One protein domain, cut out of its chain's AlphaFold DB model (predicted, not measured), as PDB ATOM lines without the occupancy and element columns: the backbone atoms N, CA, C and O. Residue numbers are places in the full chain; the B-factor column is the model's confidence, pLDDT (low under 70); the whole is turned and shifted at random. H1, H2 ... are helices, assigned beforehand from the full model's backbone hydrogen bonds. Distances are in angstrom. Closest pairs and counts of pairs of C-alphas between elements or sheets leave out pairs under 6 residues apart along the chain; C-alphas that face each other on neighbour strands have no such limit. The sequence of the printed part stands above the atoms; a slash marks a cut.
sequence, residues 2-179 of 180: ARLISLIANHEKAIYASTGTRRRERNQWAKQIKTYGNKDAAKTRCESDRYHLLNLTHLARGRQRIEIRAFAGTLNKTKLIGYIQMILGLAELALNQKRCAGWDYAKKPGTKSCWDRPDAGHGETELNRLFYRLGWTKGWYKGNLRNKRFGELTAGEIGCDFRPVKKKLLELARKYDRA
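AT A GLANCE: This is residues 2 to 179 of the 180 residues of an uncharacterized protein of Planctomycetes bacterium SV_7m_r (UniProt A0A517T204). The model is a rounded body of crossed helices with long loops between them: the short H2 packs across the helical hairpin of H7 and H8, and the long H6 crosses H8 near one of its ends and packs on H1 near the other. H1 sits between H6 and H4, and H4 with the small H5 packs on the far side of H1 from H6, these two having the helix centres farthest from the mean of the C-alphas, 18.1 A for H4 and 20.3 A for H5, while residues 107 to 112 and 154 to 159 stick out as loops. The printed part has 178 residues with eight named helices, H1 to H8 in order along the chain, and no named strand; the class is all helix, though the helices hold only 82 of the printed residues, under half. It is compact, with a radius of gyration of the C-alphas of 15.9 A and spans of 39 by 39 by 39 A.

IN THESE COORDINATES: H1, residues 2 to 10, begins at C-alpha 2 (101.352, 154.835, 26.841) and is 12.2 A long. H2 is residues 12 to 17, H3 residues 22 to 25, H4 residues 39 to 48 with 14.3 A, and H5 residues 57 to 60. H6, residues 77 to 96, is the longest helix, 27.9 A from C-alpha 77 (71.216, 148.840, 21.012) to C-alpha 96. H7 is residues 122 to 133, 16.4 A. H8, residues 162 to 178, is 24.3 A long and ends at C-alpha 178 (83.727, 140.183, 3.209).

HOW THE PARTS SIT: H1 touches H4, about perpendicular at 82 degrees, with the C-alphas of Ser 6 and Lys 39 closest at 6.1 A. H1 also touches residues 90 to 95 of H6, opposite ways at a steep tilt of 46 degrees, closest at Leu 4 and Ala 94, C-alphas 5.1 A apart. H2 touches H7 at a steep tilt of 61 degrees, opposite ways, with the C-alphas of Ala 14 and Leu 127 closest at 4.3 A. H2 touches residues 172 to 177 of H8, about perpendicular at 89 degrees; the closest C-alphas, of Ala 17 and Ala 173, are 4.5 A apart. H2 and H3 only just touch, with 3 pairs of C-alphas within 8 A, and touch only at the corner by their link; the C-alphas of Tyr 16 and Glu 25 are closest at 5.7 A. H4 touches H5, closest at the C-alphas of Glu 47 and Thr 57, 4.4 A. Residues 78 to 82 of H6 touch residues 164 to 169 of H8, about perpendicular at 81 degrees, closest at the C-alphas of Gly 82 and Val 165, 5.4 A. H7 and H8 form a helical hairpin, opposite ways at a shallow tilt of 27 degrees, closest at the C-alphas of Glu 124 and Ala 173, 4.8 A. H1, H2, H4, H6, H7 and H8 have every O i to N i+4 pair within hydrogen-bond range; H3 and H5 are too short for such a pair.

THE WHOLE: The two C-alphas farthest apart, of Gly 62 and Asp 119, are 46.1 A apart. The printed part has no cut. The links H3 to H4, H5 to H6, H6 to H7 and H7 to H8 are long. The mean pLDDT of the printed part is 91.1, and residues 106 to 107 are under 70.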
ATOM      1  N   ALA A   2     100.672 155.776  27.750       86.44
ATOM      2  CA  ALA A   2     101.352 154.835  26.841       86.44
ATOM      3  C   ALA A   2     100.759 153.406  26.792       86.44
ATOM      4  O   ALA A   2     100.705 152.797  25.724       86.44
ATOM      5  N   ARG A   3     100.261 152.899  27.933       92.19
ATOM      6  CA  ARG A   3      99.567 151.603  28.040       92.19
ATOM      7  C   ARG A   3      98.333 151.524  27.135       92.19
ATOM      8  O   ARG A   3      98.198 150.568  26.381       92.19
ATOM      9  N   LEU A   4      97.469 152.541  27.173       93.12
ATOM     10  CA  LEU A   4      96.250 152.583  26.364       93.12
ATOM     11  C   LEU A   4      96.571 152.739  24.876       93.12
ATOM     12  O   LEU A   4      96.001 152.024  24.064       93.12
ATOM     13  N   ILE A   5      97.520 153.618  24.533       93.62
ATOM     14  CA  ILE A   5      97.959 153.827  23.144       93.62
ATOM     15  C   ILE A   5      98.455 152.505  22.550       93.62
ATOM     16  O   ILE A   5      98.002 152.099  21.486       93.62
ATOM     17  N   SER A   6      99.319 151.786  23.274       92.94
ATOM     18  CA  SER A   6      99.851 150.499  22.810       92.94
ATOM     19  C   SER A   6      98.771 149.415  22.731       92.94
ATOM     20  O   SER A   6      98.790 148.598  21.815       92.94
ATOM     21  N   LEU A   7      97.808 149.389  23.661       93.69
ATOM     22  CA  LEU A   7      96.683 148.448  23.605       93.69
ATOM     23  C   LEU A   7      95.764 148.722  22.412       93.69
ATOM     24  O   LEU A   7      95.405 147.784  21.706       93.69
ATOM     25  N   ILE A   8      95.413 149.987  22.166       94.62
ATOM     26  CA  ILE A   8      94.593 150.372  21.014       94.62
ATOM     27  C   ILE A   8      95.340 150.066  19.720       94.62
ATOM     28  O   ILE A   8      94.751 149.450  18.844       94.62
ATOM     29  N   ALA A   9      96.629 150.398  19.618       94.19
ATOM     30  CA  ALA A   9      97.426 150.117  18.424       94.19
ATOM     31  C   ALA A   9      97.488 148.609  18.115       94.19
ATOM     32  O   ALA A   9      97.322 148.201  16.970       94.19
ATOM     33  N   ASN A  10      97.656 147.768  19.141       92.94
ATOM     34  CA  ASN A  10      97.695 146.309  18.992       92.94
ATOM     35  C   ASN A  10      96.341 145.674  18.644       92.94
ATOM     36  O   ASN A  10      96.310 144.555  18.137       92.94
ATOM     37  N   HIS A  11      95.232 146.358  18.926       94.81
ATOM     38  CA  HIS A  11      93.873 145.875  18.666       94.81
ATOM     39  C   HIS A  11      93.098 146.780  17.702       94.81
ATOM     40  O   HIS A  11      91.875 146.703  17.608       94.81
ATOM     41  N   GLU A  12      93.804 147.617  16.949       94.44
ATOM     42  CA  GLU A  12      93.224 148.599  16.036       94.44
ATOM     43  C   GLU A  12      92.371 147.916  14.963       94.44
ATOM     44  O   GLU A  12      91.220 148.291  14.732       94.44
ATOM     45  N   LYS A  13      92.889 146.820  14.396       94.81
ATOM     46  CA  LYS A  13      92.159 145.986  13.436       94.81
ATOM     47  C   LYS A  13      90.856 145.440  14.020       94.81
ATOM     48  O   LYS A  13      89.829 145.504  13.356       94.81
ATOM     49  N   ALA A  14      90.872 144.960  15.264       96.19
ATOM     50  CA  ALA A  14      89.678 144.464  15.950       96.19
ATOM     51  C   ALA A  14      88.619 145.566  16.130       96.19
ATOM     52  O   ALA A  14      87.425 145.321  15.946       96.19
ATOM     53  N   ILE A  15      89.056 146.786  16.460       97.06
ATOM     54  CA  ILE A  15      88.171 147.945  16.624       97.06
ATOM     55  C   ILE A  15      87.522 148.324  15.290       97.06
ATOM     56  O   ILE A  15      86.321 148.581  15.257       97.06
ATOM     57  N   TYR A  16      88.261 148.318  14.180       96.38
ATOM     58  CA  TYR A  16      87.654 148.563  12.870       96.38
ATOM     59  C   TYR A  16      86.787 147.399  12.389       96.38
ATOM     60  O   TYR A  16      85.703 147.641  11.854       96.38
ATOM     61  N   ALA A  17      87.203 146.154  12.620       96.69
ATOM     62  CA  ALA A  17      86.433 144.971  12.248       96.69
ATOM     63  C   ALA A  17      85.056 144.965  12.919       96.69
ATOM     64  O   ALA A  17      84.046 144.700  12.264       96.69
ATOM     65  N   SER A  18      84.982 145.383  14.186       96.50
ATOM     66  CA  SER A  18      83.709 145.501  14.900       96.50
ATOM     67  C   SER A  18      82.748 146.525  14.283       96.50
ATOM     68  O   SER A  18      81.551 146.477  14.559       96.50
ATOM     69  N   THR A  19      83.216 147.415  13.397       94.94
ATOM     70  CA  THR A  19      82.346 148.364  12.683       94.94
ATOM     71  C   THR A  19      81.558 147.739  11.535       94.94
ATOM     72  O   THR A  19      80.493 148.254  11.166       94.94
ATOM     73  N   GLY A  20      82.054 146.623  10.993       94.69
ATOM     74  CA  GLY A  20      81.475 145.909   9.859       94.69
ATOM     75  C   GLY A  20      81.743 146.517   8.486       94.69
ATOM     76  O   GLY A  20      81.030 146.194   7.540       94.69
ATOM     77  N   THR A  21      82.723 147.414   8.356       92.44
ATOM     78  CA  THR A  21      83.112 147.997   7.064       92.44
ATOM     79  C   THR A  21      84.584 148.397   7.029       92.44
ATOM     80  O   THR A  21      85.098 148.990   7.977       92.44
ATOM     81  N   ARG A  22      85.256 148.160   5.895       92.69
ATOM     82  CA  ARG A  22      86.623 148.651   5.652       92.69
ATOM     83  C   ARG A  22      86.694 150.159   5.426       92.69
ATOM     84  O   ARG A  22      87.738 150.762   5.656       92.69
ATOM     85  N   ARG A  23      85.583 150.811   5.058       91.25
ATOM     86  CA  ARG A  23      85.532 152.274   4.880       91.25
ATOM     87  C   ARG A  23      85.873 153.019   6.171       91.25
ATOM     88  O   ARG A  23      86.384 154.134   6.122       91.25
ATOM     89  N   ARG A  24      85.588 152.432   7.342       89.06
ATOM     90  CA  ARG A  24      85.951 153.047   8.625       89.06
ATOM     91  C   ARG A  24      87.450 153.028   8.891       89.06
ATOM     92  O   ARG A  24      87.959 154.007   9.415       89.06
ATOM     93  N   GLU A  25      88.123 151.968   8.482       92.38
ATOM     94  CA  GLU A  25      89.573 151.838   8.601       92.38
ATOM     95  C   GLU A  25      90.327 152.684   7.575       92.38
ATOM     96  O   GLU A  25      91.317 153.323   7.905       92.38
ATOM     97  N   ARG A  26      89.842 152.709   6.328       91.31
ATOM     98  CA  ARG A  26      90.494 153.400   5.206       91.31
ATOM     99  C   ARG A  26      90.254 154.916   5.184       91.31
ATOM    100  O   ARG A  26      90.772 155.593   4.302       91.31
ATOM    101  N   ASN A  27      89.415 155.464   6.069       87.19
ATOM    102  CA  ASN A  27      89.090 156.892   6.010       87.19
ATOM    103  C   ASN A  27      90.166 157.771   6.659       87.19
ATOM    104  O   ASN A  27      90.921 157.351   7.529       87.19
ATOM    105  N   GLN A  28      90.162 159.042   6.266       86.88
ATOM    106  CA  GLN A  28      91.101 160.045   6.766       86.88
ATOM    107  C   GLN A  28      90.673 160.683   8.097       86.88
ATOM    108  O   GLN A  28      91.451 161.420   8.690       86.88
ATOM    109  N   TRP A  29      89.448 160.423   8.569       85.75
ATOM    110  CA  TRP A  29      88.846 161.070   9.744       85.75
ATOM    111  C   TRP A  29      89.082 160.311  11.059       85.75
ATOM    112  O   TRP A  29      88.860 160.855  12.148       85.75
ATOM    113  N   ALA A  30      89.505 159.057  10.946       91.31
ATOM    114  CA  ALA A  30      89.891 158.157  12.015       91.31
ATOM    115  C   ALA A  30      91.086 157.341  11.518       91.31
ATOM    116  O   ALA A  30      90.943 156.155  11.237       91.31
ATOM    117  N   LYS A  31      92.240 157.996  11.348       93.56
ATOM    118  CA  LYS A  31      93.469 157.359  10.865       93.56
ATOM    119  C   LYS A  31      93.974 156.317  11.855       93.56
ATOM    120  O   LYS A  31      93.840 156.481  13.072       93.56
ATOM    121  N   GLN A  32      94.613 155.296  11.307       94.12
ATOM    122  CA  GLN A  32      95.328 154.291  12.073       94.12
ATOM    123  C   GLN A  32      96.474 154.917  12.876       94.12
ATOM    124  O   GLN A  32      97.142 155.834  12.400       94.12
ATOM    125  N   ILE A  33      96.701 154.426  14.093       93.50
ATOM    126  CA  ILE A  33      97.797 154.881  14.963       93.50
ATOM    127  C   ILE A  33      98.996 153.936  14.913       93.50
ATOM    128  O   ILE A  33     100.118 154.334  15.230       93.50
ATOM    129  N   LYS A  34      98.775 152.674  14.520       91.62
ATOM    130  CA  LYS A  34      99.827 151.655  14.485       91.62
ATOM    131  C   LYS A  34     100.900 151.959  13.428       91.62
ATOM    132  O   LYS A  34     102.050 151.555  13.595       91.62
ATOM    133  N   THR A  35     100.546 152.722  12.392       91.12
ATOM    134  CA  THR A  35     101.408 153.130  11.267       91.12
ATOM    135  C   THR A  35     102.576 154.035  11.666       91.12
ATOM    136  O   THR A  35     103.545 154.126  10.922       91.12
ATOM    137  N   TYR A  36     102.542 154.660  12.849       90.94
ATOM    138  CA  TYR A  36     103.605 155.561  13.320       90.94
ATOM    139  C   TYR A  36     104.837 154.859  13.912       90.94
ATOM    140  O   TYR A  36     105.727 155.520  14.439       90.94
ATOM    141  N   GLY A  37     104.907 153.527  13.848       88.50
ATOM    142  CA  GLY A  37     106.121 152.754  14.137       88.50
ATOM    143  C   GLY A  37     106.474 152.590  15.619       88.50
ATOM    144  O   GLY A  37     107.011 151.552  15.986       88.50
ATOM    145  N   ASN A  38     106.121 153.533  16.497       91.75
ATOM    146  CA  ASN A  38     106.260 153.375  17.946       91.75
ATOM    147  C   ASN A  38     105.224 154.194  18.742       91.75
ATOM    148  O   ASN A  38     104.553 155.085  18.220       91.75
ATOM    149  N   LYS A  39     105.115 153.886  20.041       90.50
ATOM    150  CA  LYS A  39     104.140 154.492  20.964       90.50
ATOM    151  C   LYS A  39     104.326 155.999  21.166       90.50
ATOM    152  O   LYS A  39     103.335 156.686  21.392       90.50
ATOM    153  N   ASP A  40     105.560 156.495  21.111       92.00
ATOM    154  CA  ASP A  40     105.884 157.889  21.417       92.00
ATOM    155  C   ASP A  40     105.566 158.770  20.204       92.00
ATOM    156  O   ASP A  40     104.841 159.754  20.332       92.00
ATOM    157  N   ALA A  41     105.946 158.326  19.002       92.94
ATOM    158  CA  ALA A  41     105.533 158.937  17.742       92.94
ATOM    159  C   ALA A  41     104.003 158.939  17.582       92.94
ATOM    160  O   ALA A  41     103.413 159.967  17.241       92.94
ATOM    161  N   ALA A  42     103.340 157.817  17.890       93.44
ATOM    162  CA  ALA A  42     101.882 157.740  17.867       93.44
ATOM    163  C   ALA A  42     101.238 158.705  18.875       93.44
ATOM    164  O   ALA A  42     100.280 159.393  18.531       93.44
ATOM    165  N   LYS A  43     101.782 158.805  20.097       93.75
ATOM    166  CA  LYS A  43     101.315 159.754  21.117       93.75
ATOM    167  C   LYS A  43     101.380 161.187  20.598       93.75
ATOM    168  O   LYS A  43     100.353 161.857  20.604       93.75
ATOM    169  N   THR A  44     102.539 161.623  20.103       94.25
ATOM    170  CA  THR A  44     102.722 162.977  19.565       94.25
ATOM    171  C   THR A  44     101.706 163.277  18.466       94.25
ATOM    172  O   THR A  44     101.039 164.307  18.504       94.25
ATOM    173  N   ARG A  45     101.501 162.351  17.522       93.81
ATOM    174  CA  ARG A  45     100.529 162.541  16.433       93.81
ATOM    175  C   ARG A  45      99.086 162.622  16.933       93.81
ATOM    176  O   ARG A  45      98.355 163.511  16.504       93.81
ATOM    177  N   CYS A  46      98.689 161.756  17.863       92.44
ATOM    178  CA  CYS A  46      97.352 161.772  18.461       92.44
ATOM    179  C   CYS A  46      97.081 163.012  19.335       92.44
ATOM    180  O   CYS A  46      95.919 163.381  19.519       92.44
ATOM    181  N   GLU A  47      98.121 163.627  19.904       94.19
ATOM    182  CA  GLU A  47      98.036 164.861  20.699       94.19
ATOM    183  C   GLU A  47      97.942 166.117  19.817       94.19
ATOM    184  O   GLU A  47      97.314 167.096  20.223       94.19
ATOM    185  N   SER A  48      98.500 166.082  18.602       93.25
ATOM    186  CA  SER A  48      98.501 167.216  17.667       93.25
ATOM    187  C   SER A  48      97.355 167.201  16.647       93.25
ATOM    188  O   SER A  48      96.836 168.262  16.308       93.25
ATOM    189  N   ASP A  49      96.939 166.029  16.154       91.75
ATOM    190  CA  ASP A  49      95.909 165.889  15.114       91.75
ATOM    191  C   ASP A  49      94.720 165.059  15.621       91.75
ATOM    192  O   ASP A  49      94.844 163.909  16.049       91.75
ATOM    193  N   ARG A  50      93.528 165.651  15.515       92.00
ATOM    194  CA  ARG A  50      92.260 165.063  15.959       92.00
ATOM    195  C   ARG A  50      91.810 163.863  15.124       92.00
ATOM    196  O   ARG A  50      90.923 163.133  15.564       92.00
ATOM    197  N   TYR A  51      92.344 163.674  13.919       92.88
ATOM    198  CA  TYR A  51      91.835 162.698  12.955       92.88
ATOM    199  C   TYR A  51      92.496 161.330  13.069       92.88
ATOM    200  O   TYR A  51      92.964 160.759  12.092       92.88
ATOM    201  N   HIS A  52      92.466 160.772  14.273       94.25
ATOM    202  CA  HIS A  52      92.998 159.451  14.591       94.25
ATOM    203  C   HIS A  52      91.929 158.577  15.229       94.25
ATOM    204  O   HIS A  52      90.985 159.089  15.835       94.25
ATOM    205  N   LEU A  53      92.092 157.255  15.132       94.69
ATOM    206  CA  LEU A  53      91.287 156.295  15.883       94.69
ATOM    207  C   LEU A  53      91.184 156.703  17.353       94.69
ATOM    208  O   LEU A  53      90.090 156.723  17.910       94.69
ATOM    209  N   LEU A  54      92.331 157.040  17.943       95.81
ATOM    210  CA  LEU A  54      92.465 157.594  19.278       95.81
ATOM    211  C   LEU A  54      92.837 159.072  19.165       95.81
ATOM    212  O   LEU A  54      93.963 159.407  18.806       95.81
ATOM    213  N   ASN A  55      91.899 159.951  19.494       95.19
ATOM    214  CA  ASN A  55      92.129 161.391  19.544       95.19
ATOM    215  C   ASN A  55      92.482 161.816  20.976       95.19
ATOM    216  O   ASN A  55      91.666 161.662  21.892       95.19
ATOM    217  N   LEU A  56      93.684 162.376  21.148       95.19
ATOM    218  CA  LEU A  56      94.217 162.863  22.424       95.19
ATOM    219  C   LEU A  56      94.353 164.385  22.481       95.19
ATOM    220  O   LEU A  56      94.787 164.912  23.500       95.19
ATOM    221  N   THR A  57      93.941 165.105  21.435       95.88
ATOM    222  CA  THR A  57      94.034 166.575  21.368       95.88
ATOM    223  C   THR A  57      93.354 167.271  22.547       95.88
ATOM    224  O   THR A  57      93.858 168.267  23.056       95.88
ATOM    225  N   HIS A  58      92.226 166.743  23.032       94.06
ATOM    226  CA  HIS A  58      91.551 167.282  24.212       94.06
ATOM    227  C   HIS A  58      92.386 167.110  25.480       94.06
ATOM    228  O   HIS A  58      92.503 168.060  26.252       94.06
ATOM    229  N   LEU A  59      93.000 165.939  25.650       93.25
ATOM    230  CA  LEU A  59      93.892 165.652  26.767       93.25
ATOM    231  C   LEU A  59      95.148 166.526  26.729       93.25
ATOM    232  O   LEU A  59      95.506 167.112  27.745       93.25
ATOM    233  N   ALA A  60      95.754 166.690  25.552       92.94
ATOM    234  CA  ALA A  60      96.904 167.570  25.345       92.94
ATOM    235  C   ALA A  60      96.591 169.043  25.662       92.94
ATOM    236  O   ALA A  60      97.454 169.776  26.130       92.94
ATOM    237  N   ARG A  61      95.338 169.467  25.458       94.44
ATOM    238  CA  ARG A  61      94.833 170.810  25.795       94.44
ATOM    239  C   ARG A  61      94.319 170.928  27.238       94.44
ATOM    240  O   ARG A  61      93.543 171.832  27.531       94.44
ATOM    241  N   GLY A  62      94.681 169.995  28.120       93.94
ATOM    242  CA  GLY A  62      94.344 170.042  29.548       93.94
ATOM    243  C   GLY A  62      92.923 169.593  29.908       93.94
ATOM    244  O   GLY A  62      92.503 169.767  31.049       93.94
ATOM    245  N   ARG A  63      92.156 169.004  28.979       94.06
ATOM    246  CA  ARG A  63      90.808 168.476  29.268       94.06
ATOM    247  C   ARG A  63      90.865 166.991  29.605       94.06
ATOM    248  O   ARG A  63      91.535 166.221  28.931       94.06
ATOM    249  N   GLN A  64      90.072 166.534  30.566       91.19
ATOM    250  CA  GLN A  64      90.029 165.122  30.975       91.19
ATOM    251  C   GLN A  64      89.167 164.262  30.032       91.19
ATOM    252  O   GLN A  64      88.187 163.641  30.435       91.19
ATOM    253  N   ARG A  65      89.493 164.262  28.735       91.44
ATOM    254  CA  ARG A  65      88.735 163.544  27.704       91.44
ATOM    255  C   ARG A  65      89.655 162.962  26.640       91.44
ATOM    256  O   ARG A  65      90.546 163.640  26.138       91.44
ATOM    257  N   ILE A  66      89.344 161.736  26.237       93.38
ATOM    258  CA  ILE A  66      89.846 161.101  25.015       93.38
ATOM    259  C   ILE A  66      88.659 160.770  24.110       93.38
ATOM    260  O   ILE A  66      87.541 160.615  24.603       93.38
ATOM    261  N   GLU A  67      88.883 160.634  22.807       94.94
ATOM    262  CA  GLU A  67      87.832 160.180  21.889       94.94
ATOM    263  C   GLU A  67      88.287 158.970  21.081       94.94
ATOM    264  O   GLU A  67      89.417 158.933  20.590       94.94
ATOM    265  N   ILE A  68      87.373 158.014  20.892       94.62
ATOM    266  CA  ILE A  68      87.551 156.895  19.968       94.62
ATOM    267  C   ILE A  68      86.691 157.119  18.727       94.62
ATOM    268  O   ILE A  68      85.463 157.143  18.810       94.62
ATOM    269  N   ARG A  69      87.329 157.275  17.565       93.19
ATOM    270  CA  ARG A  69      86.693 157.790  16.339       93.19
ATOM    271  C   ARG A  69      86.359 156.718  15.290       93.19
ATOM    272  O   ARG A  69      85.987 157.057  14.172       93.19
ATOM    273  N   ALA A  70      86.433 155.429  15.631       91.62
ATOM    274  CA  ALA A  70      86.114 154.334  14.699       91.62
ATOM    275  C   ALA A  70      84.614 154.173  14.402       91.62
ATOM    276  O   ALA A  70      84.223 153.766  13.303       91.62
ATOM    277  N   PHE A  71      83.750 154.433  15.382       91.19
ATOM    278  CA  PHE A  71      82.378 153.940  15.330       91.19
ATOM    279  C   PHE A  71      81.469 154.802  14.456       91.19
ATOM    280  O   PHE A  71      81.561 156.026  14.413       91.19
ATOM    281  N   ALA A  72      80.582 154.150  13.708       83.50
ATOM    282  CA  ALA A  72      79.457 154.808  13.051       83.50
ATOM    283  C   ALA A  72      78.277 154.945  14.007       83.50
ATOM    284  O   ALA A  72      78.068 154.067  14.849       83.50
ATOM    285  N   GLY A  73      77.507 156.022  13.832       87.12
ATOM    286  CA  GLY A  73      76.220 156.181  14.498       87.12
ATOM    287  C   GLY A  73      75.345 154.955  14.247       87.12
ATOM    288  O   GLY A  73      75.367 154.362  13.163       87.12
ATOM    289  N   THR A  74      74.630 154.515  15.276       91.62
ATOM    290  CA  THR A  74      73.779 153.333  15.188       91.62
ATOM    291  C   THR A  74      72.603 153.442  16.143       91.62
ATOM    292  O   THR A  74      72.759 153.911  17.265       91.62
ATOM    293  N   LEU A  75      71.443 152.961  15.696       94.62
ATOM    294  CA  LEU A  75      70.255 152.770  16.533       94.62
ATOM    295  C   LEU A  75      70.154 151.330  17.070       94.62
ATOM    296  O   LEU A  75      69.265 151.007  17.853       94.62
ATOM    297  N   ASN A  76      71.070 150.439  16.667       95.50
ATOM    298  CA  ASN A  76      71.097 149.072  17.168       95.50
ATOM    299  C   ASN A  76      71.700 149.056  18.583       95.50
ATOM    300  O   ASN A  76      72.912 149.212  18.751       95.50
ATOM    301  N   LYS A  77      70.847 148.828  19.586       95.12
ATOM    302  CA  LYS A  77      71.216 148.840  21.012       95.12
ATOM    303  C   LYS A  77      72.372 147.883  21.330       95.12
ATOM    304  O   LYS A  77      73.328 148.279  21.989       95.12
ATOM    305  N   THR A  78      72.345 146.654  20.812       95.56
ATOM    306  CA  THR A  78      73.397 145.647  21.052       95.56
ATOM    307  C   THR A  78      74.749 146.078  20.488       95.56
ATOM    308  O   THR A  78      75.779 145.897  21.134       95.56
ATOM    309  N   LYS A  79      74.754 146.678  19.293       95.12
ATOM    310  CA  LYS A  79      75.961 147.218  18.656       95.12
ATOM    311  C   LYS A  79      76.535 148.386  19.459       95.12
ATOM    312  O   LYS A  79      77.736 148.410  19.708       95.12
ATOM    313  N   LEU A  80      75.673 149.309  19.891       95.19
ATOM    314  CA  LEU A  80      76.058 150.449  20.724       95.19
ATOM    315  C   LEU A  80      76.702 149.989  22.040       95.19
ATOM    316  O   LEU A  80      77.811 150.414  22.358       95.19
ATOM    317  N   ILE A  81      76.043 149.076  22.761       94.94
ATOM    318  CA  ILE A  81      76.564 148.508  24.012       94.94
ATOM    319  C   ILE A  81      77.910 147.822  23.764       94.94
ATOM    320  O   ILE A  81      78.863 148.077  24.496       94.94
ATOM    321  N   GLY A  82      78.033 147.024  22.700       95.81
ATOM    322  CA  GLY A  82      79.287 146.346  22.374       95.81
ATOM    323  C   GLY A  82      80.465 147.293  22.151       95.81
ATOM    324  O   GLY A  82      81.567 147.016  22.620       95.81
ATOM    325  N   TYR A  83      80.239 148.434  21.499       95.94
ATOM    326  CA  TYR A  83      81.273 149.457  21.328       95.94
ATOM    327  C   TYR A  83      81.703 150.082  22.651       95.94
ATOM    328  O   TYR A  83      82.902 150.219  22.902       95.94
ATOM    329  N   ILE A  84      80.736 150.424  23.504       95.44
ATOM    330  CA  ILE A  84      81.001 150.993  24.829       95.44
ATOM    331  C   ILE A  84      81.819 150.001  25.662       95.44
ATOM    332  O   ILE A  84      82.888 150.353  26.154       95.44
ATOM    333  N   GLN A  85      81.375 148.746  25.742       96.50
ATOM    334  CA  GLN A  85      82.059 147.691  26.490       96.50
ATOM    335  C   GLN A  85      83.479 147.437  25.973       96.50
ATOM    336  O   GLN A  85      84.405 147.306  26.768       96.50
ATOM    337  N   MET A  86      83.691 147.412  24.651       96.69
ATOM    338  CA  MET A  86      85.030 147.233  24.076       96.69
ATOM    339  C   MET A  86      85.998 148.344  24.500       96.69
ATOM    340  O   MET A  86      87.125 148.063  24.907       96.69
ATOM    341  N   ILE A  87      85.576 149.607  24.395       96.44
ATOM    342  CA  ILE A  87      86.452 150.745  24.696       96.44
ATOM    343  C   ILE A  87      86.680 150.902  26.191       96.44
ATOM    344  O   ILE A  87      87.825 151.093  26.605       96.44
ATOM    345  N   LEU A  88      85.630 150.769  27.004       96.00
ATOM    346  CA  LEU A  88      85.780 150.756  28.455       96.00
ATOM    347  C   LEU A  88      86.666 149.597  28.897       96.00
ATOM    348  O   LEU A  88      87.526 149.794  29.744       96.00
ATOM    349  N   GLY A  89      86.546 148.428  28.266       96.50
ATOM    350  CA  GLY A  89      87.405 147.289  28.558       96.50
ATOM    351  C   GLY A  89      88.872 147.551  28.242       96.50
ATOM    352  O   GLY A  89      89.737 147.225  29.051       96.50
ATOM    353  N   LEU A  90      89.179 148.191  27.110       96.38
ATOM    354  CA  LEU A  90      90.551 148.593  26.784       96.38
ATOM    355  C   LEU A  90      91.100 149.628  27.776       96.38
ATOM    356  O   LEU A  90      92.253 149.513  28.196       96.38
ATOM    357  N   ALA A  91      90.288 150.613  28.168       95.31
ATOM    358  CA  ALA A  91      90.669 151.629  29.145       95.31
ATOM    359  C   ALA A  91      90.900 151.023  30.537       95.31
ATOM    360  O   ALA A  91      91.954 151.227  31.137       95.31
ATOM    361  N   GLU A  92      89.958 150.217  31.019       95.62
ATOM    362  CA  GLU A  92      90.045 149.519  32.297       95.62
ATOM    363  C   GLU A  92      91.261 148.587  32.335       95.62
ATOM    364  O   GLU A  92      92.039 148.610  33.291       95.62
ATOM    365  N   LEU A  93      91.481 147.808  31.273       94.38
ATOM    366  CA  LEU A  93      92.651 146.946  31.157       94.38
ATOM    367  C   LEU A  93      93.949 147.763  31.195       94.38
ATOM    368  O   LEU A  93      94.892 147.385  31.890       94.38
ATOM    369  N   ALA A  94      94.001 148.896  30.489       93.62
ATOM    370  CA  ALA A  94      95.162 149.780  30.493       93.62
ATOM    371  C   ALA A  94      95.473 150.328  31.893       93.62
ATOM    372  O   ALA A  94      96.647 150.454  32.240       93.62
ATOM    373  N   LEU A  95      94.444 150.639  32.688       93.12
ATOM    374  CA  LEU A  95      94.589 151.120  34.064       93.12
ATOM    375  C   LEU A  95      95.096 150.016  35.002       93.12
ATOM    376  O   LEU A  95      95.999 150.269  35.800       93.12
ATOM    377  N   ASN A  96      94.597 148.789  34.838       90.38
ATOM    378  CA  ASN A  96      94.913 147.646  35.702       90.38
ATOM    379  C   ASN A  96      96.252 146.952  35.382       90.38
ATOM    380  O   ASN A  96      96.768 146.177  36.186       90.38
ATOM    381  N   GLN A  97      96.849 147.195  34.213       86.56
ATOM    382  CA  GLN A  97      98.101 146.539  33.822       86.56
ATOM    383  C   GLN A  97      99.342 147.237  34.371       86.56
ATOM    384  O   GLN A  97      99.597 148.390  34.043       86.56
ATOM    385  N   LYS A  98     100.198 146.508  35.095       84.38
ATOM    386  CA  LYS A  98     101.496 147.033  35.563       84.38
ATOM    387  C   LYS A  98     102.480 147.324  34.422       84.38
ATOM    388  O   LYS A  98     103.254 148.269  34.506       84.38
ATOM    389  N   ARG A  99     102.460 146.518  33.351       84.31
ATOM    390  CA  ARG A  99     103.382 146.636  32.208       84.31
ATOM    391  C   ARG A  99     102.663 147.143  30.964       84.31
ATOM    392  O   ARG A  99     101.518 146.783  30.708       84.31
ATOM    393  N   CYS A 100     103.363 147.952  30.175       83.81
ATOM    394  CA  CYS A 100     102.915 148.322  28.839       83.81
ATOM    395  C   CYS A 100     103.094 147.131  27.898       83.81
ATOM    396  O   CYS A 100     104.156 146.508  27.896       83.81
ATOM    397  N   ALA A 101     102.071 146.818  27.102       81.81
ATOM    398  CA  ALA A 101     102.235 145.869  26.009       81.81
ATOM    399  C   ALA A 101     103.316 146.378  25.047       81.81
ATOM    400  O   ALA A 101     103.427 147.588  24.827       81.81
ATOM    401  N   GLY A 102     104.101 145.451  24.491       84.88
ATOM    402  CA  GLY A 102     105.044 145.774  23.425       84.88
ATOM    403  C   GLY A 102     104.309 146.420  22.254       84.88
ATOM    404  O   GLY A 102     103.150 146.081  21.992       84.88
ATOM    405  N   TRP A 103     104.962 147.369  21.581       86.56
ATOM    406  CA  TRP A 103     104.367 148.024  20.422       86.56
ATOM    407  C   TRP A 103     104.051 146.985  19.353       86.56
ATOM    408  O   TRP A 103     102.900 146.876  18.958       86.56
ATOM    409  N   ASP A 104     105.020 146.159  18.962       80.50
ATOM    410  CA  ASP A 104     104.856 145.081  17.979       80.50
ATOM    411  C   ASP A 104     104.488 143.765  18.645       80.50
ATOM    412  O   ASP A 104     105.170 142.747  18.524       80.50
ATOM    413  N   TYR A 105     103.379 143.780  19.382       73.50
ATOM    414  CA  TYR A 105     102.820 142.551  19.912       73.50
ATOM    415  C   TYR A 105     102.122 141.790  18.777       73.50
ATOM    416  O   TYR A 105     100.899 141.809  18.642       73.50
ATOM    417  N   ALA A 106     102.917 141.132  17.939       67.75
ATOM    418  CA  ALA A 106     102.462 140.201  16.922       67.75
ATOM    419  C   ALA A 106     102.605 138.761  17.424       67.75
ATOM    420  O   ALA A 106     103.453 138.432  18.258       67.75
ATOM    421  N   LYS A 107     101.746 137.884  16.910       69.88
ATOM    422  CA  LYS A 107     101.901 136.448  17.102       69.88
ATOM    423  C   LYS A 107     103.197 136.003  16.413       69.88
ATOM    424  O   LYS A 107     103.420 136.352  15.257       69.88
ATOM    425  N   LYS A 108     104.043 135.236  17.109       72.94
ATOM    426  CA  LYS A 108     105.270 134.692  16.509       72.94
ATOM    427  C   LYS A 108     104.906 133.734  15.361       72.94
ATOM    428  O   LYS A 108     104.021 132.893  15.571       72.94
ATOM    429  N   PRO A 109     105.573 133.819  14.195       74.44
ATOM    430  CA  PRO A 109     105.372 132.868  13.103       74.44
ATOM    431  C   PRO A 109     105.497 131.415  13.587       74.44
ATOM    432  O   PRO A 109     106.300 131.123  14.469       74.44
ATOM    433  N   GLY A 110     104.662 130.517  13.058       73.31
ATOM    434  CA  GLY A 110     104.680 129.083  13.393       73.31
ATOM    435  C   GLY A 110     104.061 128.695  14.744       73.31
ATOM    436  O   GLY A 110     103.895 127.511  15.022       73.31
ATOM    437  N   THR A 111     103.668 129.655  15.584       75.75
ATOM    438  CA  THR A 111     102.985 129.338  16.850       75.75
ATOM    439  C   THR A 111     101.488 129.108  16.636       75.75
ATOM    440  O   THR A 111     100.877 129.722  15.765       75.75
ATOM    441  N   LYS A 112     100.867 128.237  17.440       75.50
ATOM    442  CA  LYS A 112      99.404 128.178  17.588       75.50
ATOM    443  C   LYS A 112      99.000 129.020  18.795       75.50
ATOM    444  O   LYS A 112      99.691 129.041  19.810       75.50
ATOM    445  N   SER A 113      97.906 129.754  18.686       80.06
ATOM    446  CA  SER A 113      97.333 130.555  19.764       80.06
ATOM    447  C   SER A 113      95.881 130.158  19.976       80.06
ATOM    448  O   SER A 113      95.177 129.814  19.036       80.06
ATOM    449  N   CYS A 114      95.402 130.225  21.216       79.19
ATOM    450  CA  CYS A 114      94.035 129.817  21.552       79.19
ATOM    451  C   CYS A 114      92.948 130.703  20.921       79.19
ATOM    452  O   CYS A 114      91.780 130.331  20.932       79.19
ATOM    453  N   TRP A 115      93.322 131.867  20.382       79.88
ATOM    454  CA  TRP A 115      92.435 132.746  19.625       79.88
ATOM    455  C   TRP A 115      92.511 132.536  18.107       79.88
ATOM    456  O   TRP A 115      91.797 133.240  17.388       79.88
ATOM    457  N   ASP A 116      93.342 131.607  17.621       81.56
ATOM    458  CA  ASP A 116      93.372 131.238  16.206       81.56
ATOM    459  C   ASP A 116      92.027 130.646  15.789       81.56
ATOM    460  O   ASP A 116      91.423 129.850  16.511       81.56
ATOM    461  N   ARG A 117      91.563 131.030  14.601       81.50
ATOM    462  CA  ARG A 117      90.342 130.501  13.996       81.50
ATOM    463  C   ARG A 117      90.640 130.189  12.527       81.50
ATOM    464  O   ARG A 117      90.644 131.126  11.736       81.50
ATOM    465  N   PRO A 118      90.936 128.920  12.182       82.56
ATOM    466  CA  PRO A 118      91.418 128.543  10.850       82.56
ATOM    467  C   PRO A 118      90.544 129.046   9.696       82.56
ATOM    468  O   PRO A 118      91.075 129.548   8.715       82.56
ATOM    469  N   ASP A 119      89.221 129.003   9.862       88.75
ATOM    470  CA  ASP A 119      88.262 129.377   8.811       88.75
ATOM    471  C   ASP A 119      87.762 130.828   8.919       88.75
ATOM    472  O   ASP A 119      86.848 131.240   8.202       88.75
ATOM    473  N   ALA A 120      88.298 131.612   9.860       91.19
ATOM    474  CA  ALA A 120      87.853 132.981  10.079       91.19
ATOM    475  C   ALA A 120      88.686 133.982   9.277       91.19
ATOM    476  O   ALA A 120      89.904 133.859   9.146       91.19
ATOM    477  N   GLY A 121      88.029 135.048   8.822       93.31
ATOM    478  CA  GLY A 121      88.723 136.192   8.250       93.31
ATOM    479  C   GLY A 121      89.622 136.902   9.271       93.31
ATOM    480  O   GLY A 121      89.586 136.657  10.485       93.31
ATOM    481  N   HIS A 122      90.468 137.796   8.763       92.25
ATOM    482  CA  HIS A 122      91.471 138.478   9.576       92.25
ATOM    483  C   HIS A 122      90.840 139.372  10.659       92.25
ATOM    484  O   HIS A 122      91.283 139.364  11.807       92.25
ATOM    485  N   GLY A 123      89.774 140.104  10.328       94.75
ATOM    486  CA  GLY A 123      89.026 140.938  11.262       94.75
ATOM    487  C   GLY A 123      88.311 140.127  12.341       94.75
ATOM    488  O   GLY A 123      88.381 140.493  13.516       94.75
ATOM    489  N   GLU A 124      87.667 139.008  11.984       95.56
ATOM    490  CA  GLU A 124      87.078 138.087  12.968       95.56
ATOM    491  C   GLU A 124      88.145 137.510  13.909       95.56
ATOM    492  O   GLU A 124      87.919 137.438  15.121       95.56
ATOM    493  N   THR A 125      89.318 137.154  13.384       94.25
ATOM    494  CA  THR A 125      90.439 136.630  14.178       94.25
ATOM    495  C   THR A 125      90.982 137.674  15.155       94.25
ATOM    496  O   THR A 125      91.106 137.389  16.350       94.25
ATOM    497  N   GLU A 126      91.241 138.905  14.703       94.06
ATOM    498  CA  GLU A 126      91.719 139.981  15.582       94.06
ATOM    499  C   GLU A 126      90.667 140.391  16.622       94.06
ATOM    500  O   GLU A 126      91.003 140.668  17.777       94.06
ATOM    501  N   LEU A 127      89.378 140.370  16.267       96.19
ATOM    502  CA  LEU A 127      88.308 140.604  17.235       96.19
ATOM    503  C   LEU A 127      88.227 139.486  18.280       96.19
ATOM    504  O   LEU A 127      88.081 139.768  19.472       96.19
ATOM    505  N   ASN A 128      88.373 138.227  17.869       95.19
ATOM    506  CA  ASN A 128      88.444 137.112  18.805       95.19
ATOM    507  C   ASN A 128      89.640 137.277  19.749       95.19
ATOM    508  O   ASN A 128      89.486 137.193  20.966       95.19
ATOM    509  N   ARG A 129      90.815 137.620  19.219       93.62
ATOM    510  CA  ARG A 129      92.007 137.934  20.015       93.62
ATOM    511  C   ARG A 129      91.746 139.041  21.042       93.62
ATOM    512  O   ARG A 129      92.172 138.913  22.192       93.62
ATOM    513  N   LEU A 130      91.008 140.091  20.671       95.38
ATOM    514  CA  LEU A 130      90.582 141.131  21.610       95.38
ATOM    515  C   LEU A 130      89.647 140.578  22.702       95.38
ATOM    516  O   LEU A 130      89.830 140.913  23.869       95.38
ATOM    517  N   PHE A 131      88.698 139.693  22.380       96.00
ATOM    518  CA  PHE A 131      87.842 139.063  23.397       96.00
ATOM    519  C   PHE A 131      88.633 138.263  24.426       96.00
ATOM    520  O   PHE A 131      88.352 138.376  25.619       96.00
ATOM    521  N   TYR A 132      89.634 137.492  23.994       93.62
ATOM    522  CA  TYR A 132      90.549 136.838  24.930       93.62
ATOM    523  C   TYR A 132      91.246 137.893  25.783       93.62
ATOM    524  O   TYR A 132      91.158 137.849  27.006       93.62
ATOM    525  N   ARG A 133      91.834 138.920  25.163       92.75
ATOM    526  CA  ARG A 133      92.536 139.978  25.898       92.75
ATOM    527  C   ARG A 133      91.661 140.689  26.942       92.75
ATOM    528  O   ARG A 133      92.166 141.000  28.018       92.75
ATOM    529  N   LEU A 134      90.376 140.899  26.665       95.19
ATOM    530  CA  LEU A 134      89.416 141.519  27.584       95.19
ATOM    531  C   LEU A 134      88.787 140.537  28.591       95.19
ATOM    532  O   LEU A 134      87.962 140.942  29.406       95.19
ATOM    533  N   GLY A 135      89.159 139.254  28.572       94.25
ATOM    534  CA  GLY A 135      88.592 138.250  29.479       94.25
ATOM    535  C   GLY A 135      87.155 137.857  29.129       94.25
ATOM    536  O   GLY A 135      86.452 137.260  29.933       94.25
ATOM    537  N   TRP A 136      86.697 138.170  27.916       94.50
ATOM    538  CA  TRP A 136      85.346 137.840  27.452       94.50
ATOM    539  C   TRP A 136      85.220 136.374  27.026       94.50
ATOM    540  O   TRP A 136      84.123 135.908  26.702       94.50
ATOM    541  N   THR A 137      86.330 135.638  27.003       91.00
ATOM    542  CA  THR A 137      86.369 134.191  26.792       91.00
ATOM    543  C   THR A 137      86.727 133.485  28.097       91.00
ATOM    544  O   THR A 137      87.747 133.779  28.722       91.00
ATOM    545  N   LYS A 138      85.862 132.551  28.512       83.38
ATOM    546  CA  LYS A 138      85.980 131.819  29.778       83.38
ATOM    547  C   LYS A 138      87.307 131.055  29.841       83.38
ATOM    548  O   LYS A 138      87.709 130.433  28.866       83.38
ATOM    549  N   GLY A 139      87.958 131.089  31.004       80.50
ATOM    550  CA  GLY A 139      89.189 130.336  31.265       80.50
ATOM    551  C   GLY A 139      90.474 130.963  30.717       80.50
ATOM    552  O   GLY A 139      91.537 130.376  30.892       80.50
ATOM    553  N   TRP A 140      90.403 132.143  30.088       86.38
ATOM    554  CA  TRP A 140      91.598 132.850  29.623       86.38
ATOM    555  C   TRP A 140      92.457 133.376  30.780       86.38
ATOM    556  O   TRP A 140      93.640 133.056  30.883       86.38
ATOM    557  N   TYR A 141      91.858 134.171  31.668       86.12
ATOM    558  CA  TYR A 141      92.532 134.629  32.877       86.12
ATOM    559  C   TYR A 141      92.462 133.558  33.975       86.12
ATOM    560  O   TYR A 141      91.509 132.782  34.058       86.12
ATOM    561  N   LYS A 142      93.492 133.525  34.826       86.19
ATOM    562  CA  LYS A 142      93.612 132.625  35.985       86.19
ATOM    563  C   LYS A 142      93.635 133.434  37.289       86.19
ATOM    564  O   LYS A 142      93.774 134.659  37.262       86.19
ATOM    565  N   GLY A 143      93.510 132.746  38.426       89.19
ATOM    566  CA  GLY A 143      93.546 133.362  39.757       89.19
ATOM    567  C   GLY A 143      92.459 134.422  39.940       89.19
ATOM    568  O   GLY A 143      91.338 134.250  39.461       89.19
ATOM    569  N   ASN A 144      92.813 135.548  40.564       86.56
ATOM    570  CA  ASN A 144      91.878 136.632  40.900       86.56
ATOM    571  C   ASN A 144      91.196 137.272  39.677       86.56
ATOM    572  O   ASN A 144      90.154 137.903  39.812       86.56
ATOM    573  N   LEU A 145      91.754 137.100  38.474       88.19
ATOM    574  CA  LEU A 145      91.170 137.613  37.233       88.19
ATOM    575  C   LEU A 145      90.313 136.578  36.492       88.19
ATOM    576  O   LEU A 145      89.776 136.899  35.437       88.19
ATOM    577  N   ARG A 146      90.157 135.348  37.008       88.25
ATOM    578  CA  ARG A 146      89.453 134.248  36.317       88.25
ATOM    579  C   ARG A 146      88.047 134.621  35.848       88.25
ATOM    580  O   ARG A 146      87.644 134.213  34.760       88.25
ATOM    581  N   ASN A 147      87.332 135.395  36.659       87.75
ATOM    582  CA  ASN A 147      85.971 135.845  36.369       87.75
ATOM    583  C   ASN A 147      85.925 137.296  35.867       87.75
ATOM    584  O   ASN A 147      84.844 137.841  35.667       87.75
ATOM    585  N   LYS A 148      87.082 137.941  35.664       91.06
ATOM    586  CA  LYS A 148      87.135 139.341  35.253       91.06
ATOM    587  C   LYS A 148      86.790 139.476  33.774       91.06
ATOM    588  O   LYS A 148      87.478 138.930  32.911       91.06
ATOM    589  N   ARG A 149      85.772 140.287  33.492       93.69
ATOM    590  CA  ARG A 149      85.428 140.765  32.151       93.69
ATOM    591  C   ARG A 149      85.674 142.266  32.110       93.69
ATOM    592  O   ARG A 149      84.989 143.028  32.782       93.69
ATOM    593  N   PHE A 150      86.689 142.688  31.368       95.19
ATOM    594  CA  PHE A 150      87.006 144.109  31.248       95.19
ATOM    595  C   PHE A 150      85.928 144.821  30.427       95.19
ATOM    596  O   PHE A 150      85.536 144.323  29.371       95.19
ATOM    597  N   GLY A 151      85.467 145.983  30.891       95.50
ATOM    598  CA  GLY A 151      84.396 146.748  30.246       95.50
ATOM    599  C   GLY A 151      82.999 146.194  30.518       95.50
ATOM    600  O   GLY A 151      82.072 146.470  29.760       95.50
ATOM    601  N   GLU A 152      82.851 145.386  31.565       94.56
ATOM    602  CA  GLU A 152      81.549 144.952  32.050       94.56
ATOM    603  C   GLU A 152      80.740 146.135  32.585       94.56
ATOM    604  O   GLU A 152      81.233 146.946  33.364       94.56
ATOM    605  N   LEU A 153      79.491 146.224  32.127       92.00
ATOM    606  CA  LEU A 153      78.522 147.201  32.601       92.00
ATOM    607  C   LEU A 153      77.600 146.478  33.575       92.00
ATOM    608  O   LEU A 153      76.924 145.526  33.177       92.00
ATOM    609  N   THR A 154      77.583 146.916  34.827       88.50
ATOM    610  CA  THR A 154      76.708 146.371  35.864       88.50
ATOM    611  C   THR A 154      75.740 147.432  36.366       88.50
ATOM    612  O   THR A 154      76.041 148.626  36.360       88.50
ATOM    613  N   ALA A 155      74.566 146.985  36.799       82.50
ATOM    614  CA  ALA A 155      73.620 147.791  37.558       82.50
ATOM    615  C   ALA A 155      73.454 147.124  38.930       82.50
ATOM    616  O   ALA A 155      72.735 146.134  39.062       82.50
ATOM    617  N   GLY A 156      74.196 147.611  39.929       81.88
ATOM    618  CA  GLY A 156      74.344 146.912  41.207       81.88
ATOM    619  C   GLY A 156      75.015 145.548  41.016       81.88
ATOM    620  O   GLY A 156      76.071 145.455  40.389       81.88
ATOM    621  N   GLU A 157      74.375 144.492  41.517       79.94
ATOM    622  CA  GLU A 157      74.848 143.104  41.398       79.94
ATOM    623  C   GLU A 157      74.480 142.445  40.057       79.94
ATOM    624  O   GLU A 157      74.956 141.355  39.733       79.94
ATOM    625  N   ILE A 158      73.651 143.106  39.244       81.19
ATOM    626  CA  ILE A 158      73.201 142.566  37.962       81.19
ATOM    627  C   ILE A 158      74.279 142.821  36.908       81.19
ATOM    628  O   ILE A 158      74.483 143.949  36.446       81.19
ATOM    629  N   GLY A 159      74.968 141.750  36.513       78.88
ATOM    630  CA  GLY A 159      75.892 141.751  35.380       78.88
ATOM    631  C   GLY A 159      75.173 141.719  34.028       78.88
ATOM    632  O   GLY A 159      74.032 141.273  33.911       78.88
ATOM    633  N   CYS A 160      75.852 142.155  32.967       85.44
ATOM    634  CA  CYS A 160      75.296 142.127  31.613       85.44
ATOM    635  C   CYS A 160      75.528 140.782  30.893       85.44
ATOM    636  O   CYS A 160      76.584 140.151  31.031       85.44
ATOM    637  N   ASP A 161      74.585 140.367  30.036       88.50
ATOM    638  CA  ASP A 161      74.797 139.228  29.133       88.50
ATOM    639  C   ASP A 161      75.667 139.639  27.933       88.50
ATOM    640  O   ASP A 161      75.251 140.382  27.043       88.50
ATOM    641  N   PHE A 162      76.892 139.117  27.885       92.06
ATOM    642  CA  PHE A 162      77.829 139.360  26.788       92.06
ATOM    643  C   PHE A 162      77.531 138.521  25.542       92.06
ATOM    644  O   PHE A 162      78.076 138.821  24.479       92.06
ATOM    645  N   ARG A 163      76.719 137.455  25.620       93.75
ATOM    646  CA  ARG A 163      76.504 136.542  24.482       93.75
ATOM    647  C   ARG A 163      75.907 137.263  23.267       93.75
ATOM    648  O   ARG A 163      76.493 137.125  22.188       93.75
ATOM    649  N   PRO A 164      74.837 138.078  23.394       96.12
ATOM    650  CA  PRO A 164      74.290 138.819  22.259       96.12
ATOM    651  C   PRO A 164      75.294 139.827  21.692       96.12
ATOM    652  O   PRO A 164      75.427 139.951  20.475       96.12
ATOM    653  N   VAL A 165      76.053 140.496  22.567       96.44
ATOM    654  CA  VAL A 165      77.080 141.469  22.175       96.44
ATOM    655  C   VAL A 165      78.195 140.799  21.379       96.44
ATOM    656  O   VAL A 165      78.471 141.200  20.250       96.44
ATOM    657  N   LYS A 166      78.803 139.735  21.915       97.00
ATOM    658  CA  LYS A 166      79.862 138.982  21.235       97.00
ATOM    659  C   LYS A 166      79.386 138.451  19.889       97.00
ATOM    660  O   LYS A 166      80.097 138.601  18.897       97.00
ATOM    661  N   LYS A 167      78.175 137.878  19.839       97.50
ATOM    662  CA  LYS A 167      77.566 137.397  18.592       97.50
ATOM    663  C   LYS A 167      77.445 138.531  17.575       97.50
ATOM    664  O   LYS A 167      77.867 138.355  16.433       97.50
ATOM    665  N   LYS A 168      76.938 139.698  17.987       97.81
ATOM    666  CA  LYS A 168      76.759 140.839  17.082       97.81
ATOM    667  C   LYS A 168      78.083 141.412  16.580       97.81
ATOM    668  O   LYS A 168      78.197 141.738  15.403       97.81
ATOM    669  N   LEU A 169      79.089 141.524  17.442       97.56
ATOM    670  CA  LEU A 169      80.405 142.031  17.050       97.56
ATOM    671  C   LEU A 169      81.123 141.061  16.093       97.56
ATOM    672  O   LEU A 169      81.728 141.517  15.129       97.56
ATOM    673  N   LEU A 170      81.002 139.742  16.293       97.25
ATOM    674  CA  LEU A 170      81.532 138.738  15.353       97.25
ATOM    675  C   LEU A 170      80.812 138.772  14.000       97.25
ATOM    676  O   LEU A 170      81.458 138.666  12.964       97.25
ATOM    677  N   GLU A 171      79.489 138.955  13.990       97.44
ATOM    678  CA  GLU A 171      78.724 139.164  12.752       97.44
ATOM    679  C   GLU A 171      79.248 140.386  11.978       97.44
ATOM    680  O   GLU A 171      79.455 140.318  10.766       97.44
ATOM    681  N   LEU A 172      79.523 141.491  12.682       97.38
ATOM    682  CA  LEU A 172      80.111 142.686  12.081       97.38
ATOM    683  C   LEU A 172      81.531 142.419  11.576       97.38
ATOM    684  O   LEU A 172      81.826 142.777  10.443       97.38
ATOM    685  N   ALA A 173      82.377 141.727  12.337       97.25
ATOM    686  CA  ALA A 173      83.722 141.384  11.882       97.25
ATOM    687  C   ALA A 173      83.711 140.532  10.601       97.25
ATOM    688  O   ALA A 173      84.426 140.848   9.654       97.25
ATOM    689  N   ARG A 174      82.807 139.549  10.496       97.19
ATOM    690  CA  ARG A 174      82.599 138.779   9.254       97.19
ATOM    691  C   ARG A 174      82.163 139.657   8.093       97.19
ATOM    692  O   ARG A 174      82.624 139.474   6.971       97.19
ATOM    693  N   LYS A 175      81.269 140.617   8.347       96.94
ATOM    694  CA  LYS A 175      80.862 141.598   7.334       96.94
ATOM    695  C   LYS A 175      82.048 142.458   6.888       96.94
ATOM    696  O   LYS A 175      82.189 142.713   5.699       96.94
ATOM    697  N   TYR A 176      82.893 142.888   7.824       96.56
ATOM    698  CA  TYR A 176      84.124 143.621   7.531       96.56
ATOM    699  C   TYR A 176      85.086 142.786   6.670       96.56
ATOM    700  O   TYR A 176      85.657 143.315   5.719       96.56
ATOM    701  N   ASP A 177      85.224 141.491   6.959       96.25
ATOM    702  CA  ASP A 177      86.117 140.599   6.214       96.25
ATOM    703  C   ASP A 177      85.656 140.377   4.771       96.25
ATOM    704  O   ASP A 177      86.489 140.345   3.868       96.25
ATOM    705  N   ARG A 178      84.338 140.305   4.545       96.06
ATOM    706  CA  ARG A 178      83.727 140.183   3.209       96.06
ATOM    707  C   ARG A 178      83.678 141.499   2.427       96.06
ATOM    708  O   ARG A 178      83.365 141.479   1.242       96.06
ATOM    709  N   ALA A 179      83.905 142.638   3.079       89.50
ATOM    710  CA  ALA A 179      83.871 143.934   2.412       89.50
ATOM    711  C   ALA A 179      85.138 144.122   1.564       89.50
ATOM    712  O   ALA A 179      86.249 144.031   2.089       89.50
TER     713      ALA A 179